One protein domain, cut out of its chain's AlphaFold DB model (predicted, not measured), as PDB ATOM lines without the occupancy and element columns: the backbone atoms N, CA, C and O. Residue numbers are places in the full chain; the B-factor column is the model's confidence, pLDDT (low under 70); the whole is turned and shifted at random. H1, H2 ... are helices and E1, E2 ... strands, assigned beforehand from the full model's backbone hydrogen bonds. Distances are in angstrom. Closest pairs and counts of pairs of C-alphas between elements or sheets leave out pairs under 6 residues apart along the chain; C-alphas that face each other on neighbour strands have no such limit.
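AT A GLANCE: This is residues 47 to 223 of the 225 residues of an uncharacterized protein of Bacteroidetes bacterium HGW-Bacteroidetes-11 (UniProt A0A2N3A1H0). Two strongly twisted sheets stand partly face to face as a sandwich, seven strands in one and five in the other, with their strands nearly in line. Two very short helices, H1 and H2, lie near the ends of the printed part, and the unnamed stretch of residues 104 to 124 passes from E4 to E5, the two edges of the smaller sheet. The 177 printed residues hold H1, E1 to E12 and H2 in that order, and the class is mostly strand. The larger sheet, E1 E2 E3 E12 E11 E8 E7, is antiparallel; the smaller, E4 E6 E9 E10 E5, is mixed. The whole is compact and rounded, with a radius of gyration of the C-alphas of 15.0 A and spans of 38 by 36 by 34 A.

HOW THE PARTS SIT: H1, residues 51 to 54, is not on either sheet. E1, residues 57 to 64, E2, residues 69 to 75, and E3, residues 79 to 87, form a meander, each strand the antiparallel neighbour of the one before; N 58 and O 74 are 2.9 A apart, and N 73 and O 81 2.8 A. E4, residues 98 to 103, is parallel to E6, residues 138 to 144, with N 143 and O 100 at 2.8 A. E5, residues 125 to 127, is antiparallel to E10, residues 177 to 182, with N 180 and O 127 at 2.8 A. E7, residues 148 to 154, and E8, residues 158 to 165, form a hairpin, with N 148 and O 164 at 2.8 A. E9, residues 167 to 172, is antiparallel to E6, with N 142 and O 169 at 2.8 A, and forms a hairpin with E10, with N 168 and O 181 at 2.8 A. E11, residues 189 to 197, is antiparallel to E8, with N 161 and O 193 at 2.8 A, and forms a hairpin with E12, residues 201 to 209, with N 194 and O 205 at 2.8 A. E12 is antiparallel to E3, with N 80 and O 208 at 2.8 A. The facing parts of the sandwich are 10.9 A centre to centre; the closest C-alphas of E6 and E8 are those of Leu 143 and Phe 165, 7.1 A apart. H2, residues 219 to 222, only grazes the larger sheet and is close to but not clearly touching H1, with the C-alphas of Ile 53 and Ile 222 closest at 6.7 A. Both helices are too short for an O i to N i+4 pair.

IN THESE COORDINATES: H1 begins at C-alpha 51, (310.636, 371.304, 346.024). E3 is 25.3 A long, E11 25.0 A and E12 25.9 A. E1 bends by 55 degrees at residue 60 and E8 by 54 degrees at residue 162. H2 ends at C-alpha 222, (316.109, 364.404, 348.714).

THE WHOLE: The C-alphas farthest apart, those of Lys 55 and Asn 174, are 41.0 A apart. The printed part has no cut; the link E4 to E5 is long. Mean pLDDT of the printed part is 76.8, with 46 residues under 70, among them residues 105 to 137.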
ATOM      1  N   TRP A  47     305.915 364.873 343.538       93.38
ATOM      2  CA  TRP A  47     305.405 365.112 344.890       93.38
ATOM      3  C   TRP A  47     306.163 364.356 345.998       93.38
ATOM      4  O   TRP A  47     306.055 364.756 347.156       93.38
ATOM      5  N   LEU A  48     306.918 363.297 345.668       94.69
ATOM      6  CA  LEU A  48     307.773 362.571 346.619       94.69
ATOM      7  C   LEU A  48     309.074 363.314 346.937       94.69
ATOM      8  O   LEU A  48     309.755 362.955 347.893       94.69
ATOM      9  N   PHE A  49     309.445 364.317 346.144       95.25
ATOM     10  CA  PHE A  49     310.732 364.996 346.251       95.25
ATOM     11  C   PHE A  49     310.590 366.357 346.923       95.25
ATOM     12  O   PHE A  49     309.536 366.993 346.878       95.25
ATOM     13  N   GLN A  50     311.674 366.826 347.538       95.56
ATOM     14  CA  GLN A  50     311.747 368.202 348.023       95.56
ATOM     15  C   GLN A  50     311.599 369.187 346.856       95.56
ATOM     16  O   GLN A  50     312.178 368.981 345.786       95.56
ATOM     17  N   ASP A  51     310.902 370.305 347.073       93.19
ATOM     18  CA  ASP A  51     310.636 371.304 346.024       93.19
ATOM     19  C   ASP A  51     311.931 371.837 345.374       93.19
ATOM     20  O   ASP A  51     311.964 372.171 344.189       93.19
ATOM     21  N   SER A  52     313.030 371.881 346.140       92.00
ATOM     22  CA  SER A  52     314.356 372.296 345.668       92.00
ATOM     23  C   SER A  52     314.991 371.326 344.664       92.00
ATOM     24  O   SER A  52     315.835 371.758 343.877       92.00
ATOM     25  N   ILE A  53     314.590 370.053 344.690       92.50
ATOM     26  CA  ILE A  53     315.126 368.952 343.880       92.50
ATOM     27  C   ILE A  53     314.343 368.811 342.574       92.50
ATOM     28  O   ILE A  53     314.939 368.577 341.528       92.50
ATOM     29  N   VAL A  54     313.021 369.013 342.617       92.81
ATOM     30  CA  VAL A  54     312.086 368.736 341.509       92.81
ATOM     31  C   VAL A  54     312.511 369.346 340.169       92.81
ATOM     32  O   VAL A  54     312.362 368.713 339.129       92.81
ATOM     33  N   LYS A  55     313.043 370.570 340.178       89.25
ATOM     34  CA  LYS A  55     313.467 371.293 338.962       89.25
ATOM     35  C   LYS A  55     314.674 370.679 338.239       89.25
ATOM     36  O   LYS A  55     314.904 371.003 337.082       89.25
ATOM     37  N   ASP A  56     315.445 369.863 338.946       90.56
ATOM     38  CA  ASP A  56     316.688 369.245 338.485       90.56
ATOM     39  C   ASP A  56     316.501 367.719 338.307       90.56
ATOM     40  O   ASP A  56     317.485 366.979 338.186       90.56
ATOM     41  N   LEU A  57     315.251 367.238 338.373       90.06
ATOM     42  CA  LEU A  57     314.881 365.861 338.071       90.06
ATOM     43  C   LEU A  57     314.568 365.732 336.591       90.06
ATOM     44  O   LEU A  57     313.615 366.327 336.090       90.06
ATOM     45  N   ASP A  58     315.320 364.865 335.931       84.88
ATOM     46  CA  ASP A  58     315.042 364.451 334.569       84.88
ATOM     47  C   ASP A  58     314.513 363.021 334.597       84.88
ATOM     48  O   ASP A  58     315.153 362.111 335.140       84.88
ATOM     49  N   LYS A  59     313.337 362.792 334.004       78.12
ATOM     50  CA  LYS A  59     312.858 361.427 333.801       78.12
ATOM     51  C   LYS A  59     313.830 360.715 332.869       78.12
ATOM     52  O   LYS A  59     314.008 361.098 331.717       78.12
ATOM     53  N   PHE A  60     314.416 359.642 333.374       71.88
ATOM     54  CA  PHE A  60     315.276 358.774 332.592       71.88
ATOM     55  C   PHE A  60     314.435 357.762 331.818       71.88
ATOM     56  O   PHE A  60     314.615 357.572 330.618       71.88
ATOM     57  N   TYR A  61     313.491 357.117 332.508       73.88
ATOM     58  CA  TYR A  61     312.778 355.975 331.959       73.88
ATOM     59  C   TYR A  61     311.490 355.661 332.720       73.88
ATOM     60  O   TYR A  61     311.360 355.963 333.906       73.88
ATOM     61  N   SER A  62     310.554 354.993 332.046       72.56
ATOM     62  CA  SER A  62     309.493 354.257 332.723       72.56
ATOM     63  C   SER A  62     309.049 353.024 331.946       72.56
ATOM     64  O   SER A  62     309.013 353.027 330.714       72.56
ATOM     65  N   VAL A  63     308.636 351.995 332.680       70.19
ATOM     66  CA  VAL A  63     308.002 350.783 332.149       70.19
ATOM     67  C   VAL A  63     306.728 350.437 332.876       70.19
ATOM     68  O   VAL A  63     306.558 350.794 334.036       70.19
ATOM     69  N   GLY A  64     305.877 349.680 332.188       70.69
ATOM     70  CA  GLY A  64     304.644 349.126 332.711       70.69
ATOM     71  C   GLY A  64     303.439 349.725 332.012       70.69
ATOM     72  O   GLY A  64     303.385 349.803 330.786       70.69
ATOM     73  N   ASN A  65     302.443 350.109 332.793       64.94
ATOM     74  CA  ASN A  65     301.189 350.664 332.314       64.94
ATOM     75  C   ASN A  65     300.681 351.753 333.275       64.94
ATOM     76  O   ASN A  65     301.384 352.214 334.170       64.94
ATOM     77  N   VAL A  66     299.451 352.222 333.069       66.56
ATOM     78  CA  VAL A  66     298.874 353.287 333.899       66.56
ATOM     79  C   VAL A  66     298.732 352.891 335.373       66.56
ATOM     80  O   VAL A  66     298.964 353.736 336.242       66.56
ATOM     81  N   ASN A  67     298.426 351.621 335.641       64.44
ATOM     82  CA  ASN A  67     298.167 351.090 336.975       64.44
ATOM     83  C   ASN A  67     299.465 350.692 337.676       64.44
ATOM     84  O   ASN A  67     299.676 351.070 338.818       64.44
ATOM     85  N   GLU A  68     300.353 349.991 336.983       67.06
ATOM     86  CA  GLU A  68     301.609 349.500 337.540       67.06
ATOM     87  C   GLU A  68     302.764 350.006 336.692       67.06
ATOM     88  O   GLU A  68     302.879 349.654 335.516       67.06
ATOM     89  N   ALA A  69     303.611 350.850 337.278       70.25
ATOM     90  CA  ALA A  69     304.752 351.382 336.564       70.25
ATOM     91  C   ALA A  69     305.967 351.608 337.453       70.25
ATOM     92  O   ALA A  69     305.874 352.135 338.565       70.25
ATOM     93  N   ILE A  70     307.118 351.293 336.872       78.25
ATOM     94  CA  ILE A  70     308.430 351.635 337.398       78.25
ATOM     95  C   ILE A  70     308.856 352.924 336.712       78.25
ATOM     96  O   ILE A  70     308.803 353.023 335.485       78.25
ATOM     97  N   TYR A  71     309.269 353.908 337.499       83.00
ATOM     98  CA  TYR A  71     309.824 355.163 337.006       83.00
ATOM     99  C   TYR A  71     311.252 355.304 337.491       83.00
ATOM    100  O   TYR A  71     311.538 355.060 338.658       83.00
ATOM    101  N   ALA A  72     312.133 355.750 336.610       84.69
ATOM    102  CA  ALA A  72     313.479 356.149 336.959       84.69
ATOM    103  C   ALA A  72     313.663 357.636 336.658       84.69
ATOM    104  O   ALA A  72     313.377 358.098 335.549       84.69
ATOM    105  N   TYR A  73     314.179 358.364 337.640       87.75
ATOM    106  CA  TYR A  73     314.608 359.750 337.517       87.75
ATOM    107  C   TYR A  73     316.109 359.826 337.730       87.75
ATOM    108  O   TYR A  73     316.649 359.134 338.592       87.75
ATOM    109  N   ASN A  74     316.771 360.703 336.992       87.69
ATOM    110  CA  ASN A  74     318.102 361.155 337.347       87.69
ATOM    111  C   ASN A  74     317.964 362.506 338.050       87.69
ATOM    112  O   ASN A  74     317.321 363.417 337.532       87.69
ATOM    113  N   TYR A  75     318.554 362.631 339.235       87.69
ATOM    114  CA  TYR A  75     318.755 363.929 339.865       87.69
ATOM    115  C   TYR A  75     320.155 364.403 339.492       87.69
ATOM    116  O   TYR A  75     321.162 363.887 339.997       87.69
ATOM    117  N   LYS A  76     320.213 365.369 338.567       83.62
ATOM    118  CA  LYS A  76     321.462 365.797 337.919       83.62
ATOM    119  C   LYS A  76     322.213 364.578 337.354       83.62
ATOM    120  O   LYS A  76     321.610 363.666 336.798       83.62
ATOM    121  N   LYS A  77     323.539 364.557 337.497       79.25
ATOM    122  CA  LYS A  77     324.409 363.413 337.167       79.25
ATOM    123  C   LYS A  77     324.880 362.661 338.412       79.25
ATOM    124  O   LYS A  77     325.823 361.877 338.352       79.25
ATOM    125  N   ASP A  78     324.254 362.931 339.552       82.88
ATOM    126  CA  ASP A  78     324.728 362.424 340.834       82.88
ATOM    127  C   ASP A  78     324.011 361.121 341.179       82.88
ATOM    128  O   ASP A  78     324.665 360.116 341.472       82.88
ATOM    129  N   PHE A  79     322.681 361.117 341.058       86.94
ATOM    130  CA  PHE A  79     321.847 360.023 341.533       86.94
ATOM    131  C   PHE A  79     320.850 359.549 340.492       86.94
ATOM    132  O   PHE A  79     320.256 360.349 339.768       86.94
ATOM    133  N   ARG A  80     320.604 358.244 340.508       86.81
ATOM    134  CA  ARG A  80     319.438 357.623 339.902       86.81
ATOM    135  C   ARG A  80     318.483 357.187 340.994       86.81
ATOM    136  O   ARG A  80     318.892 356.588 341.984       86.81
ATOM    137  N   ILE A  81     317.218 357.514 340.793       89.75
ATOM    138  CA  ILE A  81     316.127 357.225 341.708       89.75
ATOM    139  C   ILE A  81     315.118 356.365 340.960       89.75
ATOM    140  O   ILE A  81     314.485 356.833 340.017       89.75
ATOM    141  N   ILE A  82     314.978 355.113 341.374       86.94
ATOM    142  CA  ILE A  82     314.021 354.159 340.818       86.94
ATOM    143  C   ILE A  82     312.860 354.053 341.794       86.94
ATOM    144  O   ILE A  82     313.062 353.758 342.966       86.94
ATOM    145  N   ILE A  83     311.650 354.300 341.311       87.88
ATOM    146  CA  ILE A  83     310.414 354.260 342.083       87.88
ATOM    147  C   ILE A  83     309.516 353.199 341.477       87.88
ATOM    148  O   ILE A  83     309.152 353.269 340.301       87.88
ATOM    149  N   TRP A  84     309.113 352.261 342.316       83.75
ATOM    150  CA  TRP A  84     308.064 351.309 342.021       83.75
ATOM    151  C   TRP A  84     306.837 351.649 342.851       83.75
ATOM    152  O   TRP A  84     306.906 351.644 344.078       83.75
ATOM    153  N   GLU A  85     305.721 351.937 342.188       83.19
ATOM    154  CA  GLU A  85     304.421 352.068 342.843       83.19
ATOM    155  C   GLU A  85     303.656 350.747 342.782       83.19
ATOM    156  O   GLU A  85     303.466 350.183 341.706       83.19
ATOM    157  N   LEU A  86     303.188 350.300 343.943       79.06
ATOM    158  CA  LEU A  86     302.348 349.128 344.139       79.06
ATOM    159  C   LEU A  86     300.964 349.606 344.592       79.06
ATOM    160  O   LEU A  86     300.772 349.905 345.781       79.06
ATOM    161  N   PRO A  87     300.005 349.740 343.660       75.50
ATOM    162  CA  PRO A  87     298.653 350.163 343.992       75.50
ATOM    163  C   PRO A  87     297.996 349.176 344.952       75.50
ATOM    164  O   PRO A  87     298.314 347.987 344.955       75.50
ATOM    165  N   GLU A  88     297.074 349.675 345.775       72.00
ATOM    166  CA  GLU A  88     296.204 348.852 346.633       72.00
ATOM    167  C   GLU A  88     296.960 347.989 347.667       72.00
ATOM    168  O   GLU A  88     296.368 347.183 348.376       72.00
ATOM    169  N   SER A  89     298.268 348.222 347.824       68.94
ATOM    170  CA  SER A  89     299.161 347.505 348.742       68.94
ATOM    171  C   SER A  89     299.469 348.314 350.011       68.94
ATOM    172  O   SER A  89     300.453 348.073 350.706       68.94
ATOM    173  N   ASN A  90     298.621 349.287 350.362       64.81
ATOM    174  CA  ASN A  90     298.810 350.152 351.535       64.81
ATOM    175  C   ASN A  90     298.673 349.416 352.887       64.81
ATOM    176  O   ASN A  90     298.923 350.003 353.941       64.81
ATOM    177  N   LEU A  91     298.288 348.138 352.881       67.94
ATOM    178  CA  LEU A  91     298.178 347.302 354.076       67.94
ATOM    179  C   LEU A  91     299.508 346.685 354.524       67.94
ATOM    180  O   LEU A  91     299.552 346.125 355.616       67.94
ATOM    181  N   VAL A  92     300.589 346.828 353.746       77.00
ATOM    182  CA  VAL A  92     301.923 346.389 354.181       77.00
ATOM    183  C   VAL A  92     302.284 347.079 355.501       77.00
ATOM    184  O   VAL A  92     302.162 348.302 355.655       77.00
ATOM    185  N   ASP A  93     302.693 346.270 356.477       80.94
ATOM    186  CA  ASP A  93     303.202 346.740 357.759       80.94
ATOM    187  C   ASP A  93     304.721 346.880 357.670       80.94
ATOM    188  O   ASP A  93     305.452 345.892 357.594       80.94
ATOM    189  N   LEU A  94     305.192 348.126 357.706       85.56
ATOM    190  CA  LEU A  94     306.611 348.470 357.645       85.56
ATOM    191  C   LEU A  94     307.434 347.800 358.753       85.56
ATOM    192  O   LEU A  94     308.611 347.519 358.547       85.56
ATOM    193  N   LYS A  95     306.821 347.493 359.904       82.62
ATOM    194  CA  LYS A  95     307.492 346.800 361.017       82.62
ATOM    195  C   LYS A  95     307.798 345.339 360.712       82.62
ATOM    196  O   LYS A  95     308.647 344.742 361.373       82.62
ATOM    197  N   ASN A  96     307.096 344.756 359.746       81.38
ATOM    198  CA  ASN A  96     307.276 343.365 359.366       81.38
ATOM    199  C   ASN A  96     308.309 343.191 358.257       81.38
ATOM    200  O   ASN A  96     308.680 342.050 358.007       81.38
ATOM    201  N   ILE A  97     308.800 344.280 357.651       85.38
ATOM    202  CA  ILE A  97     309.838 344.239 356.619       85.38
ATOM    203  C   ILE A  97     311.151 343.816 357.268       85.38
ATOM    204  O   ILE A  97     311.844 344.606 357.903       85.38
ATOM    205  N   LYS A  98     311.478 342.536 357.114       85.50
ATOM    206  CA  LYS A  98     312.730 341.951 357.593       85.50
ATOM    207  C   LYS A  98     313.691 341.758 356.438       85.50
ATOM    208  O   LYS A  98     313.278 341.679 355.282       85.50
ATOM    209  N   TYR A  99     314.970 341.626 356.760       87.88
ATOM    210  CA  TYR A  99     315.957 341.253 355.764       87.88
ATOM    211  C   TYR A  99     316.814 340.078 356.194       87.88
ATOM    212  O   TYR A  99     317.129 339.909 357.371       87.88
ATOM    213  N   ASN A 100     317.207 339.285 355.204       86.94
ATOM    214  CA  ASN A 100     318.205 338.236 355.352       86.94
ATOM    215  C   ASN A 100     319.420 338.578 354.487       86.94
ATOM    216  O   ASN A 100     319.297 339.236 353.452       86.94
ATOM    217  N   TRP A 101     320.599 338.124 354.897       85.19
ATOM    218  CA  TRP A 101     321.860 338.400 354.211       85.19
ATOM    219  C   TRP A 101     322.526 337.132 353.691       85.19
ATOM    220  O   TRP A 101     322.234 336.032 354.156       85.19
ATOM    221  N   ASP A 102     323.466 337.325 352.763       76.94
ATOM    222  CA  ASP A 102     324.335 336.278 352.215       76.94
ATOM    223  C   ASP A 102     323.560 335.131 351.546       76.94
ATOM    224  O   ASP A 102     323.920 333.958 351.628       76.94
ATOM    225  N   ILE A 103     322.459 335.479 350.876       77.62
ATOM    226  CA  ILE A 103     321.646 334.514 350.141       77.62
ATOM    227  C   ILE A 103     322.146 334.443 348.702       77.62
ATOM    228  O   ILE A 103     322.370 335.459 348.039       77.62
ATOM    229  N   ASN A 104     322.278 333.222 348.187       72.00
ATOM    230  CA  ASN A 104     322.493 333.022 346.763       72.00
ATOM    231  C   ASN A 104     321.193 333.323 346.005       72.00
ATOM    232  O   ASN A 104     320.303 332.479 345.902       72.00
ATOM    233  N   ILE A 105     321.075 334.551 345.506       64.50
ATOM    234  CA  ILE A 105     319.974 334.972 344.643       64.50
ATOM    235  C   ILE A 105     320.380 334.642 343.204       64.50
ATOM    236  O   ILE A 105     321.246 335.311 342.623       64.50
ATOM    237  N   GLU A 106     319.801 333.576 342.646       58.88
ATOM    238  CA  GLU A 106     320.014 333.208 341.244       58.88
ATOM    239  C   GLU A 106     319.650 334.387 340.336       58.88
ATOM    240  O   GLU A 106     318.612 335.023 340.518       58.88
ATOM    241  N   ARG A 107     320.521 334.684 339.361       50.69
ATOM    242  CA  ARG A 107     320.170 335.602 338.274       50.69
ATOM    243  C   ARG A 107     319.081 334.916 337.462       50.69
ATOM    244  O   ARG A 107     319.364 333.920 336.796       50.69
ATOM    245  N   VAL A 108     317.870 335.449 337.480       44.44
ATOM    246  CA  VAL A 108     317.065 335.371 336.267       44.44
ATOM    247  C   VAL A 108     317.669 336.463 335.349       44.44
ATOM    248  O   VAL A 108     318.517 337.249 335.788       44.44
ATOM    249  N   ILE A 109     317.413 336.461 334.043       41.72
ATOM    250  CA  ILE A 109     317.785 337.615 333.203       41.72
ATOM    251  C   ILE A 109     316.556 337.988 332.384       41.72
ATOM    252  O   ILE A 109     316.194 337.273 331.449       41.72
ATOM    253  N   ILE A 110     315.914 339.105 332.715       36.25
ATOM    254  CA  ILE A 110     314.944 339.771 331.847       36.25
ATOM    255  C   ILE A 110     315.702 340.719 330.911       36.25
ATOM    256  O   ILE A 110     316.633 341.411 331.314       36.25
ATOM    257  N   SER A 111     315.314 340.709 329.633       35.09
ATOM    258  CA  SER A 111     315.957 341.462 328.550       35.09
ATOM    259  C   SER A 111     316.271 342.922 328.942       35.09
ATOM    260  O   SER A 111     315.361 343.624 329.391       35.09
ATOM    261  N   PRO A 112     317.497 343.424 328.682       36.91
ATOM    262  CA  PRO A 112     317.922 344.814 328.923       36.91
ATOM    263  C   PRO A 112     317.001 345.893 328.324       36.91
ATOM    264  O   PRO A 112     316.992 347.043 328.756       36.91
ATOM    265  N   GLN A 113     316.185 345.524 327.335       39.94
ATOM    266  CA  GLN A 113     315.186 346.398 326.714       39.94
ATOM    267  C   GLN A 113     314.025 346.755 327.663       39.94
ATOM    268  O   GLN A 113     313.376 347.775 327.456       39.94
ATOM    269  N   ALA A 114     313.783 345.946 328.702       37.53
ATOM    270  CA  ALA A 114     312.777 346.189 329.739       37.53
ATOM    271  C   ALA A 114     313.320 346.991 330.938       37.53
ATOM    272  O   ALA A 114     312.542 347.430 331.786       37.53
ATOM    273  N   THR A 115     314.632 347.239 331.008       43.72
ATOM    274  CA  THR A 115     315.270 348.012 332.091       43.72
ATOM    275  C   THR A 115     315.774 349.383 331.638       43.72
ATOM    276  O   THR A 115     316.179 350.185 332.475       43.72
ATOM    277  N   GLY A 116     315.743 349.675 330.330       44.09
ATOM    278  CA  GLY A 116     316.204 350.955 329.781       44.09
ATOM    279  C   GLY A 116     317.698 351.217 330.003       44.09
ATOM    280  O   GLY A 116     318.125 352.368 329.957       44.09
ATOM    281  N   SER A 117     318.488 350.173 330.274       43.62
ATOM    282  CA  SER A 117     319.917 350.311 330.562       43.62
ATOM    283  C   SER A 117     320.676 350.760 329.310       43.62
ATOM    284  O   SER A 117     320.665 350.069 328.291       43.62
ATOM    285  N   ILE A 118     321.348 351.911 329.390       42.69
ATOM    286  CA  ILE A 118     322.313 352.375 328.384       42.69
ATOM    287  C   ILE A 118     323.690 351.809 328.768       42.69
ATOM    288  O   ILE A 118     323.979 351.622 329.952       42.69
ATOM    289  N   GLU A 119     324.542 351.511 327.781       35.50
ATOM    290  CA  GLU A 119     325.925 351.068 328.017       35.50
ATOM    291  C   GLU A 119     326.628 351.976 329.049       35.50
ATOM    292  O   GLU A 119     326.714 353.190 328.857       35.50
ATOM    293  N   ASN A 120     327.175 351.358 330.108       37.66
ATOM    294  CA  ASN A 120     327.898 351.940 331.261       37.66
ATOM    295  C   ASN A 120     327.087 352.336 332.506       37.66
ATOM    296  O   ASN A 120     327.704 352.705 333.512       37.66
ATOM    297  N   ASP A 121     325.763 352.195 332.506       47.12
ATOM    298  CA  ASP A 121     325.001 352.284 333.752       47.12
ATOM    299  C   ASP A 121     325.315 351.099 334.685       47.12
ATOM    300  O   ASP A 121     325.685 350.019 334.212       47.12
ATOM    301  N   PRO A 122     325.177 351.242 336.019       47.53
ATOM    302  CA  PRO A 122     324.930 350.061 336.833       47.53
ATOM    303  C   PRO A 122     323.692 349.388 336.244       47.53
ATOM    304  O   PRO A 122     322.601 349.947 336.340       47.53
ATOM    305  N   GLU A 123     323.863 348.256 335.556       53.00
ATOM    306  CA  GLU A 123     322.733 347.585 334.912       53.00
ATOM    307  C   GLU A 123     321.923 346.991 336.055       53.00
ATOM    308  O   GLU A 123     322.211 345.898 336.536       53.00
ATOM    309  N   ILE A 124     320.969 347.771 336.557       54.38
ATOM    310  CA  ILE A 124     319.979 347.312 337.509       54.38
ATOM    311  C   ILE A 124     319.022 346.473 336.682       54.38
ATOM    312  O   ILE A 124     318.158 346.990 335.972       54.38
ATOM    313  N   THR A 125     319.235 345.163 336.718       57.56
ATOM    314  CA  THR A 125     318.259 344.240 336.146       57.56
ATOM    315  C   THR A 125     317.142 344.096 337.158       57.56
ATOM    316  O   THR A 125     317.418 343.755 338.308       57.56
ATOM    317  N   ILE A 126     315.922 344.424 336.737       57.16
ATOM    318  CA  ILE A 126     314.715 344.292 337.544       57.16
ATOM    319  C   ILE A 126     313.954 343.080 337.042       57.16
ATOM    320  O   ILE A 126     313.563 343.030 335.876       57.16
ATOM    321  N   GLU A 127     313.732 342.121 337.932       57.75
ATOM    322  CA  GLU A 127     313.103 340.860 337.564       57.75
ATOM    323  C   GLU A 127     311.934 340.534 338.453       57.75
ATOM    324  O   GLU A 127     312.060 340.557 339.672       57.75
ATOM    325  N   SER A 128     310.823 340.155 337.836       52.47
ATOM    326  CA  SER A 128     309.688 339.596 338.544       52.47
ATOM    327  C   SER A 128     309.349 338.243 337.935       52.47
ATOM    328  O   SER A 128     309.153 338.137 336.721       52.47
ATOM    329  N   LYS A 129     309.340 337.187 338.759       48.88
ATOM    330  CA  LYS A 129     308.974 335.831 338.311       48.88
ATOM    331  C   LYS A 129     307.484 335.720 337.972       48.88
ATOM    332  O   LYS A 129     307.110 334.852 337.192       48.88
ATOM    333  N   LEU A 130     306.661 336.594 338.549       53.25
ATOM    334  CA  LEU A 130     305.212 336.684 338.375       53.25
ATOM    335  C   LEU A 130     304.860 338.111 337.925       53.25
ATOM    336  O   LEU A 130     305.714 338.989 337.936       53.25
ATOM    337  N   CYS A 131     303.614 338.393 337.545       55.75
ATOM    338  CA  CYS A 131     303.149 339.779 337.702       55.75
ATOM    339  C   CYS A 131     303.181 340.052 339.198       55.75
ATOM    340  O   CYS A 131     302.604 339.230 339.917       55.75
ATOM    341  N   PRO A 132     303.848 341.118 339.672       52.62
ATOM    342  CA  PRO A 132     303.952 341.374 341.093       52.62
ATOM    343  C   PRO A 132     302.557 341.427 341.702       52.62
ATOM    344  O   PRO A 132     301.763 342.343 341.508       52.62
ATOM    345  N   SER A 133     302.235 340.355 342.403       52.25
ATOM    346  CA  SER A 133     300.940 340.121 343.002       52.25
ATOM    347  C   SER A 133     301.169 340.289 344.489       52.25
ATOM    348  O   SER A 133     301.206 339.327 345.251       52.25
ATOM    349  N   PHE A 134     301.326 341.540 344.916       56.56
ATOM    350  CA  PHE A 134     301.462 341.875 346.333       56.56
ATOM    351  C   PHE A 134     300.141 341.744 347.106       56.56
ATOM    352  O   PHE A 134     300.037 342.223 348.231       56.56
ATOM    353  N   TYR A 135     299.149 341.036 346.547       50.91
ATOM    354  CA  TYR A 135     297.968 340.550 347.267       50.91
ATOM    355  C   TYR A 135     298.341 339.803 348.553       50.91
ATOM    356  O   TYR A 135     297.631 339.901 349.548       50.91
ATOM    357  N   ASN A 136     299.487 339.122 348.528       53.75
ATOM    358  CA  ASN A 136     300.060 338.378 349.647       53.75
ATOM    359  C   ASN A 136     300.984 339.240 350.537       53.75
ATOM    360  O   ASN A 136     301.619 338.745 351.462       53.75
ATOM    361  N   GLY A 137     301.085 340.544 350.257       66.75
ATOM    362  CA  GLY A 137     301.931 341.492 350.978       66.75
ATOM    363  C   GLY A 137     303.432 341.351 350.702       66.75
ATOM    364  O   GLY A 137     303.912 340.363 350.156       66.75
ATOM    365  N   ILE A 138     304.186 342.380 351.093       73.75
ATOM    366  CA  ILE A 138     305.653 342.347 351.179       73.75
ATOM    367  C   ILE A 138     306.014 342.072 352.629       73.75
ATOM    368  O   ILE A 138     305.568 342.798 353.518       73.75
ATOM    369  N   ILE A 139     306.852 341.065 352.865       76.88
ATOM    370  CA  ILE A 139     307.346 340.754 354.217       76.88
ATOM    371  C   ILE A 139     308.823 341.097 354.398       76.88
ATOM    372  O   ILE A 139     309.337 341.033 355.512       76.88
ATOM    373  N   GLY A 140     309.545 341.424 353.326       85.88
ATOM    374  CA  GLY A 140     310.974 341.644 353.454       85.88
ATOM    375  C   GLY A 140     311.758 341.657 352.159       85.88
ATOM    376  O   GLY A 140     311.210 341.719 351.056       85.88
ATOM    377  N   PHE A 141     313.073 341.587 352.323       90.25
ATOM    378  CA  PHE A 141     314.019 341.501 351.225       90.25
ATOM    379  C   PHE A 141     315.257 340.684 351.597       90.25
ATOM    380  O   PHE A 141     315.729 340.684 352.727       90.25
ATOM    381  N   ASN A 142     315.817 339.991 350.621       90.50
ATOM    382  CA  ASN A 142     317.037 339.217 350.763       90.50
ATOM    383  C   ASN A 142     318.182 339.950 350.073       90.50
ATOM    384  O   ASN A 142     318.011 340.517 348.994       90.50
ATOM    385  N   LEU A 143     319.356 339.914 350.686       89.75
ATOM    386  CA  LEU A 143     320.560 340.529 350.156       89.75
ATOM    387  C   LEU A 143     321.515 339.469 349.608       89.75
ATOM    388  O   LEU A 143     321.773 338.449 350.253       89.75
ATOM    389  N   GLY A 144     322.061 339.741 348.423       86.00
ATOM    390  CA  GLY A 144     323.087 338.910 347.801       86.00
ATOM    391  C   GLY A 144     324.396 338.904 348.590       86.00
ATOM    392  O   GLY A 144     324.673 339.816 349.376       86.00
ATOM    393  N   GLN A 145     325.222 337.888 348.349       84.25
ATOM    394  CA  GLN A 145     326.552 337.765 348.944       84.25
ATOM    395  C   GLN A 145     327.399 339.032 348.726       84.25
ATOM    396  O   GLN A 145     327.443 339.592 347.636       84.25
ATOM    397  N   GLY A 146     328.062 339.502 349.786       82.00
ATOM    398  CA  GLY A 146     328.864 340.733 349.761       82.00
ATOM    399  C   GLY A 146     328.073 342.031 349.964       82.00
ATOM    400  O   GLY A 146     328.682 343.088 350.117       82.00
ATOM    401  N   SER A 147     326.741 341.964 350.031       88.38
ATOM    402  CA  SER A 147     325.912 343.108 350.416       88.38
ATOM    403  C   SER A 147     325.962 343.350 351.927       88.38
ATOM    404  O   SER A 147     326.089 342.415 352.720       88.38
ATOM    405  N   LYS A 148     325.818 344.607 352.345       91.50
ATOM    406  CA  LYS A 148     325.841 345.011 353.751       91.50
ATOM    407  C   LYS A 148     324.971 346.237 353.990       91.50
ATOM    408  O   LYS A 148     325.078 347.219 353.266       91.50
ATOM    409  N   ILE A 149     324.175 346.206 355.055       92.50
ATOM    410  CA  ILE A 149     323.469 347.384 355.569       92.50
ATOM    411  C   ILE A 149     324.366 348.084 356.589       92.50
ATOM    412  O   ILE A 149     324.944 347.443 357.471       92.50
ATOM    413  N   PHE A 150     324.502 349.401 356.451       92.94
ATOM    414  CA  PHE A 150     325.240 350.250 357.386       92.94
ATOM    415  C   PHE A 150     324.316 350.962 358.362       92.94
ATOM    416  O   PHE A 150     324.699 351.184 359.508       92.94
ATOM    417  N   ARG A 151     323.111 351.315 357.910       92.75
ATOM    418  CA  ARG A 151     322.135 352.034 358.719       92.75
ATOM    419  C   ARG A 151     320.722 351.657 358.312       92.75
ATOM    420  O   ARG A 151     320.416 351.535 357.130       92.75
ATOM    421  N   GLU A 152     319.873 351.576 359.321       93.69
ATOM    422  CA  GLU A 152     318.434 351.447 359.194       93.69
ATOM    423  C   GLU A 152     317.756 352.665 359.831       93.69
ATOM    424  O   GLU A 152     318.138 353.098 360.922       93.69
ATOM    425  N   LEU A 153     316.766 353.228 359.144       92.62
ATOM    426  CA  LEU A 153     315.884 354.261 359.673       92.62
ATOM    427  C   LEU A 153     314.448 353.757 359.632       92.62
ATOM    428  O   LEU A 153     313.944 353.408 358.568       92.62
ATOM    429  N   MET A 154     313.780 353.775 360.781       92.00
ATOM    430  CA  MET A 154     312.371 353.420 360.897       92.00
ATOM    431  C   MET A 154     311.540 354.659 361.220       92.00
ATOM    432  O   MET A 154     311.801 355.358 362.199       92.00
ATOM    433  N   HIS A 155     310.506 354.893 360.422       90.81
ATOM    434  CA  HIS A 155     309.486 355.907 360.636       90.81
ATOM    435  C   HIS A 155     308.092 355.277 360.499       90.81
ATOM    436  O   HIS A 155     307.940 354.123 360.103       90.81
ATOM    437  N   ASN A 156     307.042 356.026 360.837       88.31
ATOM    438  CA  ASN A 156     305.672 355.515 360.742       88.31
ATOM    439  C   ASN A 156     305.226 355.277 359.293       88.31
ATOM    440  O   ASN A 156     304.381 354.420 359.044       88.31
ATOM    441  N   GLU A 157     305.776 356.053 358.360       90.75
ATOM    442  CA  GLU A 157     305.386 356.032 356.949       90.75
ATOM    443  C   GLU A 157     306.467 355.449 356.043       90.75
ATOM    444  O   GLU A 157     306.169 355.113 354.902       90.75
ATOM    445  N   TYR A 158     307.696 355.262 356.527       93.25
ATOM    446  CA  TYR A 158     308.742 354.609 355.748       93.25
ATOM    447  C   TYR A 158     309.726 353.821 356.612       93.25
ATOM    448  O   TYR A 158     309.955 354.148 357.774       93.25
ATOM    449  N   THR A 159     310.369 352.834 355.995       93.94
ATOM    450  CA  THR A 159     311.589 352.203 356.506       93.94
ATOM    451  C   THR A 159     312.666 352.316 355.439       93.94
ATOM    452  O   THR A 159     312.403 352.056 354.266       93.94
ATOM    453  N   SER A 160     313.871 352.714 355.836       94.50
ATOM    454  CA  SER A 160     314.993 352.951 354.933       94.50
ATOM    455  C   SER A 160     316.232 352.178 355.344       94.50
ATOM    456  O   SER A 160     316.559 352.106 356.529       94.50
ATOM    457  N   PHE A 161     316.946 351.656 354.356       93.88
ATOM    458  CA  PHE A 161     318.155 350.868 354.516       93.88
ATOM    459  C   PHE A 161     319.262 351.456 353.643       93.88
ATOM    460  O   PHE A 161     319.262 351.301 352.420       93.88
ATOM    461  N   TYR A 162     320.231 352.098 354.289       93.81
ATOM    462  CA  TYR A 162     321.458 352.555 353.648       93.81
ATOM    463  C   TYR A 162     322.495 351.438 353.696       93.81
ATOM    464  O   TYR A 162     322.801 350.903 354.771       93.81
ATOM    465  N   GLY A 163     323.078 351.100 352.551       91.44
ATOM    466  CA  GLY A 163     324.025 350.003 352.470       91.44
ATOM    467  C   GLY A 163     324.841 349.970 351.192       91.44
ATOM    468  O   GLY A 163     324.773 350.855 350.347       91.44
ATOM    469  N   GLN A 164     325.622 348.905 351.075       89.75
ATOM    470  CA  GLN A 164     326.224 348.444 349.835       89.75
ATOM    471  C   GLN A 164     325.469 347.205 349.365       89.75
ATOM    472  O   GLN A 164     325.377 346.229 350.108       89.75
ATOM    473  N   PHE A 165     324.952 347.223 348.140       86.94
ATOM    474  CA  PHE A 165     324.141 346.135 347.601       86.94
ATOM    475  C   PHE A 165     324.729 345.601 346.294       86.94
ATOM    476  O   PHE A 165     325.021 346.362 345.376       86.94
ATOM    477  N   ASP A 166     324.898 344.284 346.216       84.81
ATOM    478  CA  ASP A 166     325.165 343.558 344.965       84.81
ATOM    479  C   ASP A 166     323.850 343.077 344.336       84.81
ATOM    480  O   ASP A 166     323.558 343.324 343.165       84.81
ATOM    481  N   LYS A 167     323.004 342.444 345.158       83.75
ATOM    482  CA  LYS A 167     321.650 342.032 344.787       83.75
ATOM    483  C   LYS A 167     320.675 342.288 345.916       83.75
ATOM    484  O   LYS A 167     321.015 342.085 347.083       83.75
ATOM    485  N   VAL A 168     319.453 342.651 345.553       86.50
ATOM    486  CA  VAL A 168     318.334 342.797 346.482       86.50
ATOM    487  C   VAL A 168     317.119 342.083 345.912       86.50
ATOM    488  O   VAL A 168     316.625 342.457 344.855       86.50
ATOM    489  N   GLY A 169     316.632 341.062 346.604       85.25
ATOM    490  CA  GLY A 169     315.418 340.344 346.238       85.25
ATOM    491  C   GLY A 169     314.273 340.675 347.187       85.25
ATOM    492  O   GLY A 169     314.306 340.232 348.327       85.25
ATOM    493  N   ILE A 170     313.263 341.417 346.743       85.31
ATOM    494  CA  ILE A 170     312.029 341.672 347.497       85.31
ATOM    495  C   ILE A 170     311.158 340.419 347.461       85.31
ATOM    496  O   ILE A 170     310.945 339.840 346.391       85.31
ATOM    497  N   VAL A 171     310.648 340.019 348.624       81.12
ATOM    498  CA  VAL A 171     309.899 338.772 348.795       81.12
ATOM    499  C   VAL A 171     308.500 338.996 349.360       81.12
ATOM    500  O   VAL A 171     308.267 339.917 350.154       81.12
ATOM    501  N   ASP A 172     307.571 338.140 348.936       77.38
ATOM    502  CA  ASP A 172     306.214 338.060 349.486       77.38
ATOM    503  C   ASP A 172     306.150 337.160 350.731       77.38
ATOM    504  O   ASP A 172     307.160 336.594 351.159       77.38
ATOM    505  N   GLU A 173     304.959 336.996 351.312       75.69
ATOM    506  CA  GLU A 173     304.749 336.142 352.492       75.69
ATOM    507  C   GLU A 173     305.170 334.673 352.313       75.69
ATOM    508  O   GLU A 173     305.481 334.001 353.300       75.69
ATOM    509  N   ASN A 174     305.219 334.180 351.072       75.62
ATOM    510  CA  ASN A 174     305.658 332.826 350.735       75.62
ATOM    511  C   ASN A 174     307.181 332.732 350.567       75.62
ATOM    512  O   ASN A 174     307.708 331.649 350.309       75.62
ATOM    513  N   ASN A 175     307.893 333.848 350.765       74.19
ATOM    514  CA  ASN A 175     309.318 334.018 350.509       74.19
ATOM    515  C   ASN A 175     309.682 333.870 349.017       74.19
ATOM    516  O   ASN A 175     310.835 333.585 348.677       74.19
ATOM    517  N   ASP A 176     308.709 334.078 348.124       75.00
ATOM    518  CA  ASP A 176     308.914 334.066 346.683       75.00
ATOM    519  C   ASP A 176     309.409 335.437 346.212       75.00
ATOM    520  O   ASP A 176     308.864 336.484 346.572       75.00
ATOM    521  N   TYR A 177     310.446 335.435 345.369       75.38
ATOM    522  CA  TYR A 177     311.001 336.659 344.793       75.38
ATOM    523  C   TYR A 177     310.001 337.329 343.853       75.38
ATOM    524  O   TYR A 177     309.770 336.867 342.732       75.38
ATOM    525  N   GLN A 178     309.471 338.461 344.305       73.31
ATOM    526  CA  GLN A 178     308.607 339.325 343.512       73.31
ATOM    527  C   GLN A 178     309.426 340.320 342.705       73.31
ATOM    528  O   GLN A 178     309.052 340.658 341.589       73.31
ATOM    529  N   ILE A 179     310.540 340.799 343.260       74.19
ATOM    530  CA  ILE A 179     311.427 341.740 342.585       74.19
ATOM    531  C   ILE A 179     312.860 341.346 342.876       74.19
ATOM    532  O   ILE A 179     313.218 341.195 344.037       74.19
ATOM    533  N   VAL A 180     313.701 341.238 341.858       75.38
ATOM    534  CA  VAL A 180     315.148 341.108 342.027       75.38
ATOM    535  C   VAL A 180     315.821 342.293 341.367       75.38
ATOM    536  O   VAL A 180     315.642 342.512 340.176       75.38
ATOM    537  N   PHE A 181     316.597 343.032 342.148       75.25
ATOM    538  CA  PHE A 181     317.543 344.037 341.696       75.25
ATOM    539  C   PHE A 181     318.925 343.401 341.687       75.25
ATOM    540  O   PHE A 181     319.389 342.918 342.719       75.25
ATOM    541  N   THR A 182     319.593 343.400 340.540       74.69
ATOM    542  CA  THR A 182     320.996 342.980 340.436       74.69
ATOM    543  C   THR A 182     321.817 344.138 339.915       74.69
ATOM    544  O   THR A 182     321.444 344.692 338.892       74.69
ATOM    545  N   TYR A 183     322.928 344.471 340.568       73.69
ATOM    546  CA  TYR A 183     323.905 345.423 340.050       73.69
ATOM    547  C   TYR A 183     324.919 344.676 339.163       73.69
ATOM    548  O   TYR A 183     325.418 343.610 339.517       73.69
ATOM    549  N   SER A 184     325.206 345.193 337.965       60.94
ATOM    550  CA  SER A 184     326.042 344.485 336.977       60.94
ATOM    551  C   SER A 184     327.532 344.430 337.299       60.94
ATOM    552  O   SER A 184     328.241 343.547 336.805       60.94
ATOM    553  N   LYS A 185     328.034 345.364 338.113       60.19
ATOM    554  CA  LYS A 185     329.449 345.405 338.493       60.19
ATOM    555  C   LYS A 185     329.700 344.413 339.627       60.19
ATOM    556  O   LYS A 185     328.912 344.324 340.551       60.19
ATOM    557  N   ILE A 186     330.851 343.739 339.588       56.19
ATOM    558  CA  ILE A 186     331.322 342.713 340.550       56.19
ATOM    559  C   ILE A 186     331.439 343.249 342.005       56.19
ATOM    560  O   ILE A 186     331.826 342.526 342.918       56.19
ATOM    561  N   ILE A 187     331.138 344.527 342.241       67.81
ATOM    562  CA  ILE A 187     331.328 345.217 343.514       67.81
ATOM    563  C   ILE A 187     329.980 345.782 343.957       67.81
ATOM    564  O   ILE A 187     329.341 346.518 343.201       67.81
ATOM    565  N   ALA A 188     329.598 345.475 345.196       77.00
ATOM    566  CA  ALA A 188     328.404 346.008 345.834       77.00
ATOM    567  C   ALA A 188     328.387 347.547 345.788       77.00
ATOM    568  O   ALA A 188     329.374 348.209 346.127       77.00
ATOM    569  N   MET A 189     327.261 348.121 345.367       82.31
ATOM    570  CA  MET A 189     327.111 349.560 345.167       82.31
ATOM    571  C   MET A 189     326.462 350.241 346.369       82.31
ATOM    572  O   MET A 189     325.455 349.734 346.866       82.31
ATOM    573  N   PRO A 190     326.984 351.396 346.824       87.44
ATOM    574  CA  PRO A 190     326.285 352.235 347.784       87.44
ATOM    575  C   PRO A 190     324.910 352.649 347.251       87.44
ATOM    576  O   PRO A 190     324.812 353.203 346.152       87.44
ATOM    577  N   ALA A 191     323.867 352.383 348.027       89.75
ATOM    578  CA  ALA A 191     322.501 352.752 347.699       89.75
ATOM    579  C   ALA A 191     321.634 352.853 348.962       89.75
ATOM    580  O   ALA A 191     321.944 352.282 350.011       89.75
ATOM    581  N   GLU A 192     320.533 353.587 348.837       92.75
ATOM    582  CA  GLU A 192     319.461 353.645 349.828       92.75
ATOM    583  C   GLU A 192     318.245 352.899 349.267       92.75
ATOM    584  O   GLU A 192     317.751 353.239 348.190       92.75
ATOM    585  N   LEU A 193     317.777 351.879 349.987       93.06
ATOM    586  CA  LEU A 193     316.529 351.170 349.706       93.06
ATOM    587  C   LEU A 193     315.461 351.641 350.687       93.06
ATOM    588  O   LEU A 193     315.632 351.513 351.896       93.06
ATOM    589  N   ILE A 194     314.346 352.136 350.169       94.50
ATOM    590  CA  ILE A 194     313.269 352.722 350.960       94.50
ATOM    591  C   ILE A 194     311.965 352.002 350.646       94.50
ATOM    592  O   ILE A 194     311.570 351.850 349.491       94.50
ATOM    593  N   PHE A 195     311.268 351.620 351.705       93.06
ATOM    594  CA  PHE A 195     309.897 351.147 351.676       93.06
ATOM    595  C   PHE A 195     309.012 352.256 352.224       93.06
ATOM    596  O   PHE A 195     309.132 352.602 353.396       93.06
ATOM    597  N   TYR A 196     308.151 352.829 351.390       92.81
ATOM    598  CA  TYR A 196     307.304 353.962 351.755       92.81
ATOM    599  C   TYR A 196     305.822 353.610 351.623       92.81
ATOM    600  O   TYR A 196     305.357 353.102 350.603       92.81
ATOM    601  N   LYS A 197     305.060 353.903 352.672       90.31
ATOM    602  CA  LYS A 197     303.620 353.698 352.752       90.31
ATOM    603  C   LYS A 197     302.905 355.005 352.429       90.31
ATOM    604  O   LYS A 197     302.741 355.869 353.285       90.31
ATOM    605  N   GLY A 198     302.440 355.124 351.189       86.75
ATOM    606  CA  GLY A 198     301.532 356.192 350.798       86.75
ATOM    607  C   GLY A 198     300.087 355.902 351.207       86.75
ATOM    608  O   GLY A 198     299.753 354.863 351.778       86.75
ATOM    609  N   ARG A 199     299.186 356.829 350.868       83.94
ATOM    610  CA  ARG A 199     297.769 356.746 351.257       83.94
ATOM    611  C   ARG A 199     297.060 355.503 350.698       83.94
ATOM    612  O   ARG A 199     296.375 354.803 351.441       83.94
ATOM    613  N   ASN A 200     297.231 355.242 349.402       83.56
ATOM    614  CA  ASN A 200     296.564 354.151 348.671       83.56
ATOM    615  C   ASN A 200     297.544 353.212 347.954       83.56
ATOM    616  O   ASN A 200     297.118 352.237 347.339       83.56
ATOM    617  N   SER A 201     298.837 353.506 348.040       85.00
ATOM    618  CA  SER A 201     299.884 352.781 347.335       85.00
ATOM    619  C   SER A 201     301.048 352.548 348.280       85.00
ATOM    620  O   SER A 201     301.295 353.340 349.194       85.00
ATOM    621  N   PHE A 202     301.772 351.470 348.036       86.31
ATOM    622  CA  PHE A 202     303.055 351.211 348.660       86.31
ATOM    623  C   PHE A 202     304.160 351.441 347.636       86.31
ATOM    624  O   PHE A 202     303.979 351.164 346.454       86.31
ATOM    625  N   PHE A 203     305.293 351.965 348.078       88.81
ATOM    626  CA  PHE A 203     306.391 352.337 347.204       88.81
ATOM    627  C   PHE A 203     307.663 351.620 347.620       88.81
ATOM    628  O   PHE A 203     308.016 351.590 348.799       88.81
ATOM    629  N   ILE A 204     308.369 351.093 346.626       89.50
ATOM    630  CA  ILE A 204     309.751 350.646 346.773       89.50
ATOM    631  C   ILE A 204     310.596 351.641 345.996       89.50
ATOM    632  O   ILE A 204     310.412 351.809 344.789       89.50
ATOM    633  N   ILE A 205     311.484 352.335 346.695       92.12
ATOM    634  CA  ILE A 205     312.322 353.386 346.129       92.12
ATOM    635  C   ILE A 205     313.779 352.983 346.325       92.12
ATOM    636  O   ILE A 205     314.181 352.600 347.420       92.12
ATOM    637  N   ILE A 206     314.573 353.078 345.265       90.75
ATOM    638  CA  ILE A 206     316.017 352.861 345.308       90.75
ATOM    639  C   ILE A 206     316.701 354.130 344.839       90.75
ATOM    640  O   ILE A 206     316.373 354.648 343.774       90.75
ATOM    641  N   ILE A 207     317.665 354.606 345.620       91.12
ATOM    642  CA  ILE A 207     318.526 355.728 345.256       91.12
ATOM    643  C   ILE A 207     319.957 355.208 345.166       91.12
ATOM    644  O   ILE A 207     320.506 354.726 346.155       91.12
ATOM    645  N   ASN A 208     320.570 355.313 343.990       86.75
ATOM    646  CA  ASN A 208     321.941 354.875 343.745       86.75
ATOM    647  C   ASN A 208     322.759 355.969 343.050       86.75
ATOM    648  O   ASN A 208     322.223 356.805 342.324       86.75
ATOM    649  N   ALA A 209     324.078 355.950 343.238       82.56
ATOM    650  CA  ALA A 209     324.982 356.840 342.509       82.56
ATOM    651  C   ALA A 209     325.139 356.402 341.039       82.56
ATOM    652  O   ALA A 209     325.112 355.202 340.751       82.56
ATOM    653  N   ILE A 210     325.327 357.358 340.118       77.25
ATOM    654  CA  ILE A 210     325.563 357.084 338.680       77.25
ATOM    655  C   ILE A 210     326.868 357.670 338.111       77.25
ATOM    656  O   ILE A 210     327.410 357.100 337.170       77.25
ATOM    657  N   GLU A 211     327.449 358.716 338.706       69.94
ATOM    658  CA  GLU A 211     328.805 359.191 338.361       69.94
ATOM    659  C   GLU A 211     329.590 359.641 339.607       69.94
ATOM    660  O   GLU A 211     330.420 358.899 340.132       69.94
ATOM    661  N   LYS A 212     329.338 360.877 340.066       66.50
ATOM    662  CA  LYS A 212     330.044 361.544 341.177       66.50
ATOM    663  C   LYS A 212     329.222 361.626 342.459       66.50
ATOM    664  O   LYS A 212     329.742 362.086 343.475       66.50
ATOM    665  N   GLY A 213     327.959 361.205 342.405       72.00
ATOM    666  CA  GLY A 213     327.087 361.186 343.566       72.00
ATOM    667  C   GLY A 213     327.689 360.325 344.666       72.00
ATOM    668  O   GLY A 213     328.119 359.196 344.431       72.00
ATOM    669  N   GLN A 214     327.731 360.871 345.873       82.44
ATOM    670  CA  GLN A 214     328.035 360.104 347.069       82.44
ATOM    671  C   GLN A 214     326.707 359.795 347.743       82.44
ATOM    672  O   GLN A 214     325.989 360.712 348.132       82.44
ATOM    673  N   ILE A 215     326.364 358.511 347.815       83.31
ATOM    674  CA  ILE A 215     325.266 358.066 348.666       83.31
ATOM    675  C   ILE A 215     325.828 357.998 350.078       83.31
ATOM    676  O   ILE A 215     326.790 357.274 350.335       83.31
ATOM    677  N   ASP A 216     325.222 358.758 350.972       83.25
ATOM    678  CA  ASP A 216     325.463 358.696 352.401       83.25
ATOM    679  C   ASP A 216     324.140 358.624 353.173       83.25
ATOM    680  O   ASP A 216     323.049 358.528 352.608       83.25
ATOM    681  N   GLU A 217     324.240 358.688 354.493       74.25
ATOM    682  CA  GLU A 217     323.096 358.622 355.389       74.25
ATOM    683  C   GLU A 217     322.075 359.768 355.175       74.25
ATOM    684  O   GLU A 217     320.880 359.623 355.441       74.25
ATOM    685  N   ASN A 218     322.480 360.906 354.624       85.19
ATOM    686  CA  ASN A 218     321.583 362.026 354.368       85.19
ATOM    687  C   ASN A 218     320.891 361.933 353.005       85.19
ATOM    688  O   ASN A 218     320.020 362.756 352.725       85.19
ATOM    689  N   THR A 219     321.202 360.931 352.177       89.19
ATOM    690  CA  THR A 219     320.620 360.767 350.830       89.19
ATOM    691  C   THR A 219     319.093 360.773 350.846       89.19
ATOM    692  O   THR A 219     318.475 361.383 349.978       89.19
ATOM    693  N   ILE A 220     318.464 360.171 351.861       91.75
ATOM    694  CA  ILE A 220     317.000 360.150 351.996       91.75
ATOM    695  C   ILE A 220     316.368 361.555 352.035       91.75
ATOM    696  O   ILE A 220     315.218 361.716 351.636       91.75
ATOM    697  N   SER A 221     317.119 362.591 352.431       90.94
ATOM    698  CA  SER A 221     316.631 363.977 352.510       90.94
ATOM    699  C   SER A 221     316.262 364.606 351.161       90.94
ATOM    700  O   SER A 221     315.621 365.656 351.142       90.94
ATOM    701  N   ILE A 222     316.613 363.977 350.030       92.62
ATOM    702  CA  ILE A 222     316.109 364.404 348.714       92.62
ATOM    703  C   ILE A 222     314.596 364.180 348.583       92.62
ATOM    704  O   ILE A 222     313.940 364.827 347.762       92.62
ATOM    705  N   LEU A 223     314.050 363.263 349.385       94.56
ATOM    706  CA  LEU A 223     312.634 362.950 349.439       94.56
ATOM    707  C   LEU A 223     311.933 363.763 350.534       94.56
ATOM    708  O   LEU A 223     312.539 364.230 351.501       94.56
TER     709      LEU A 223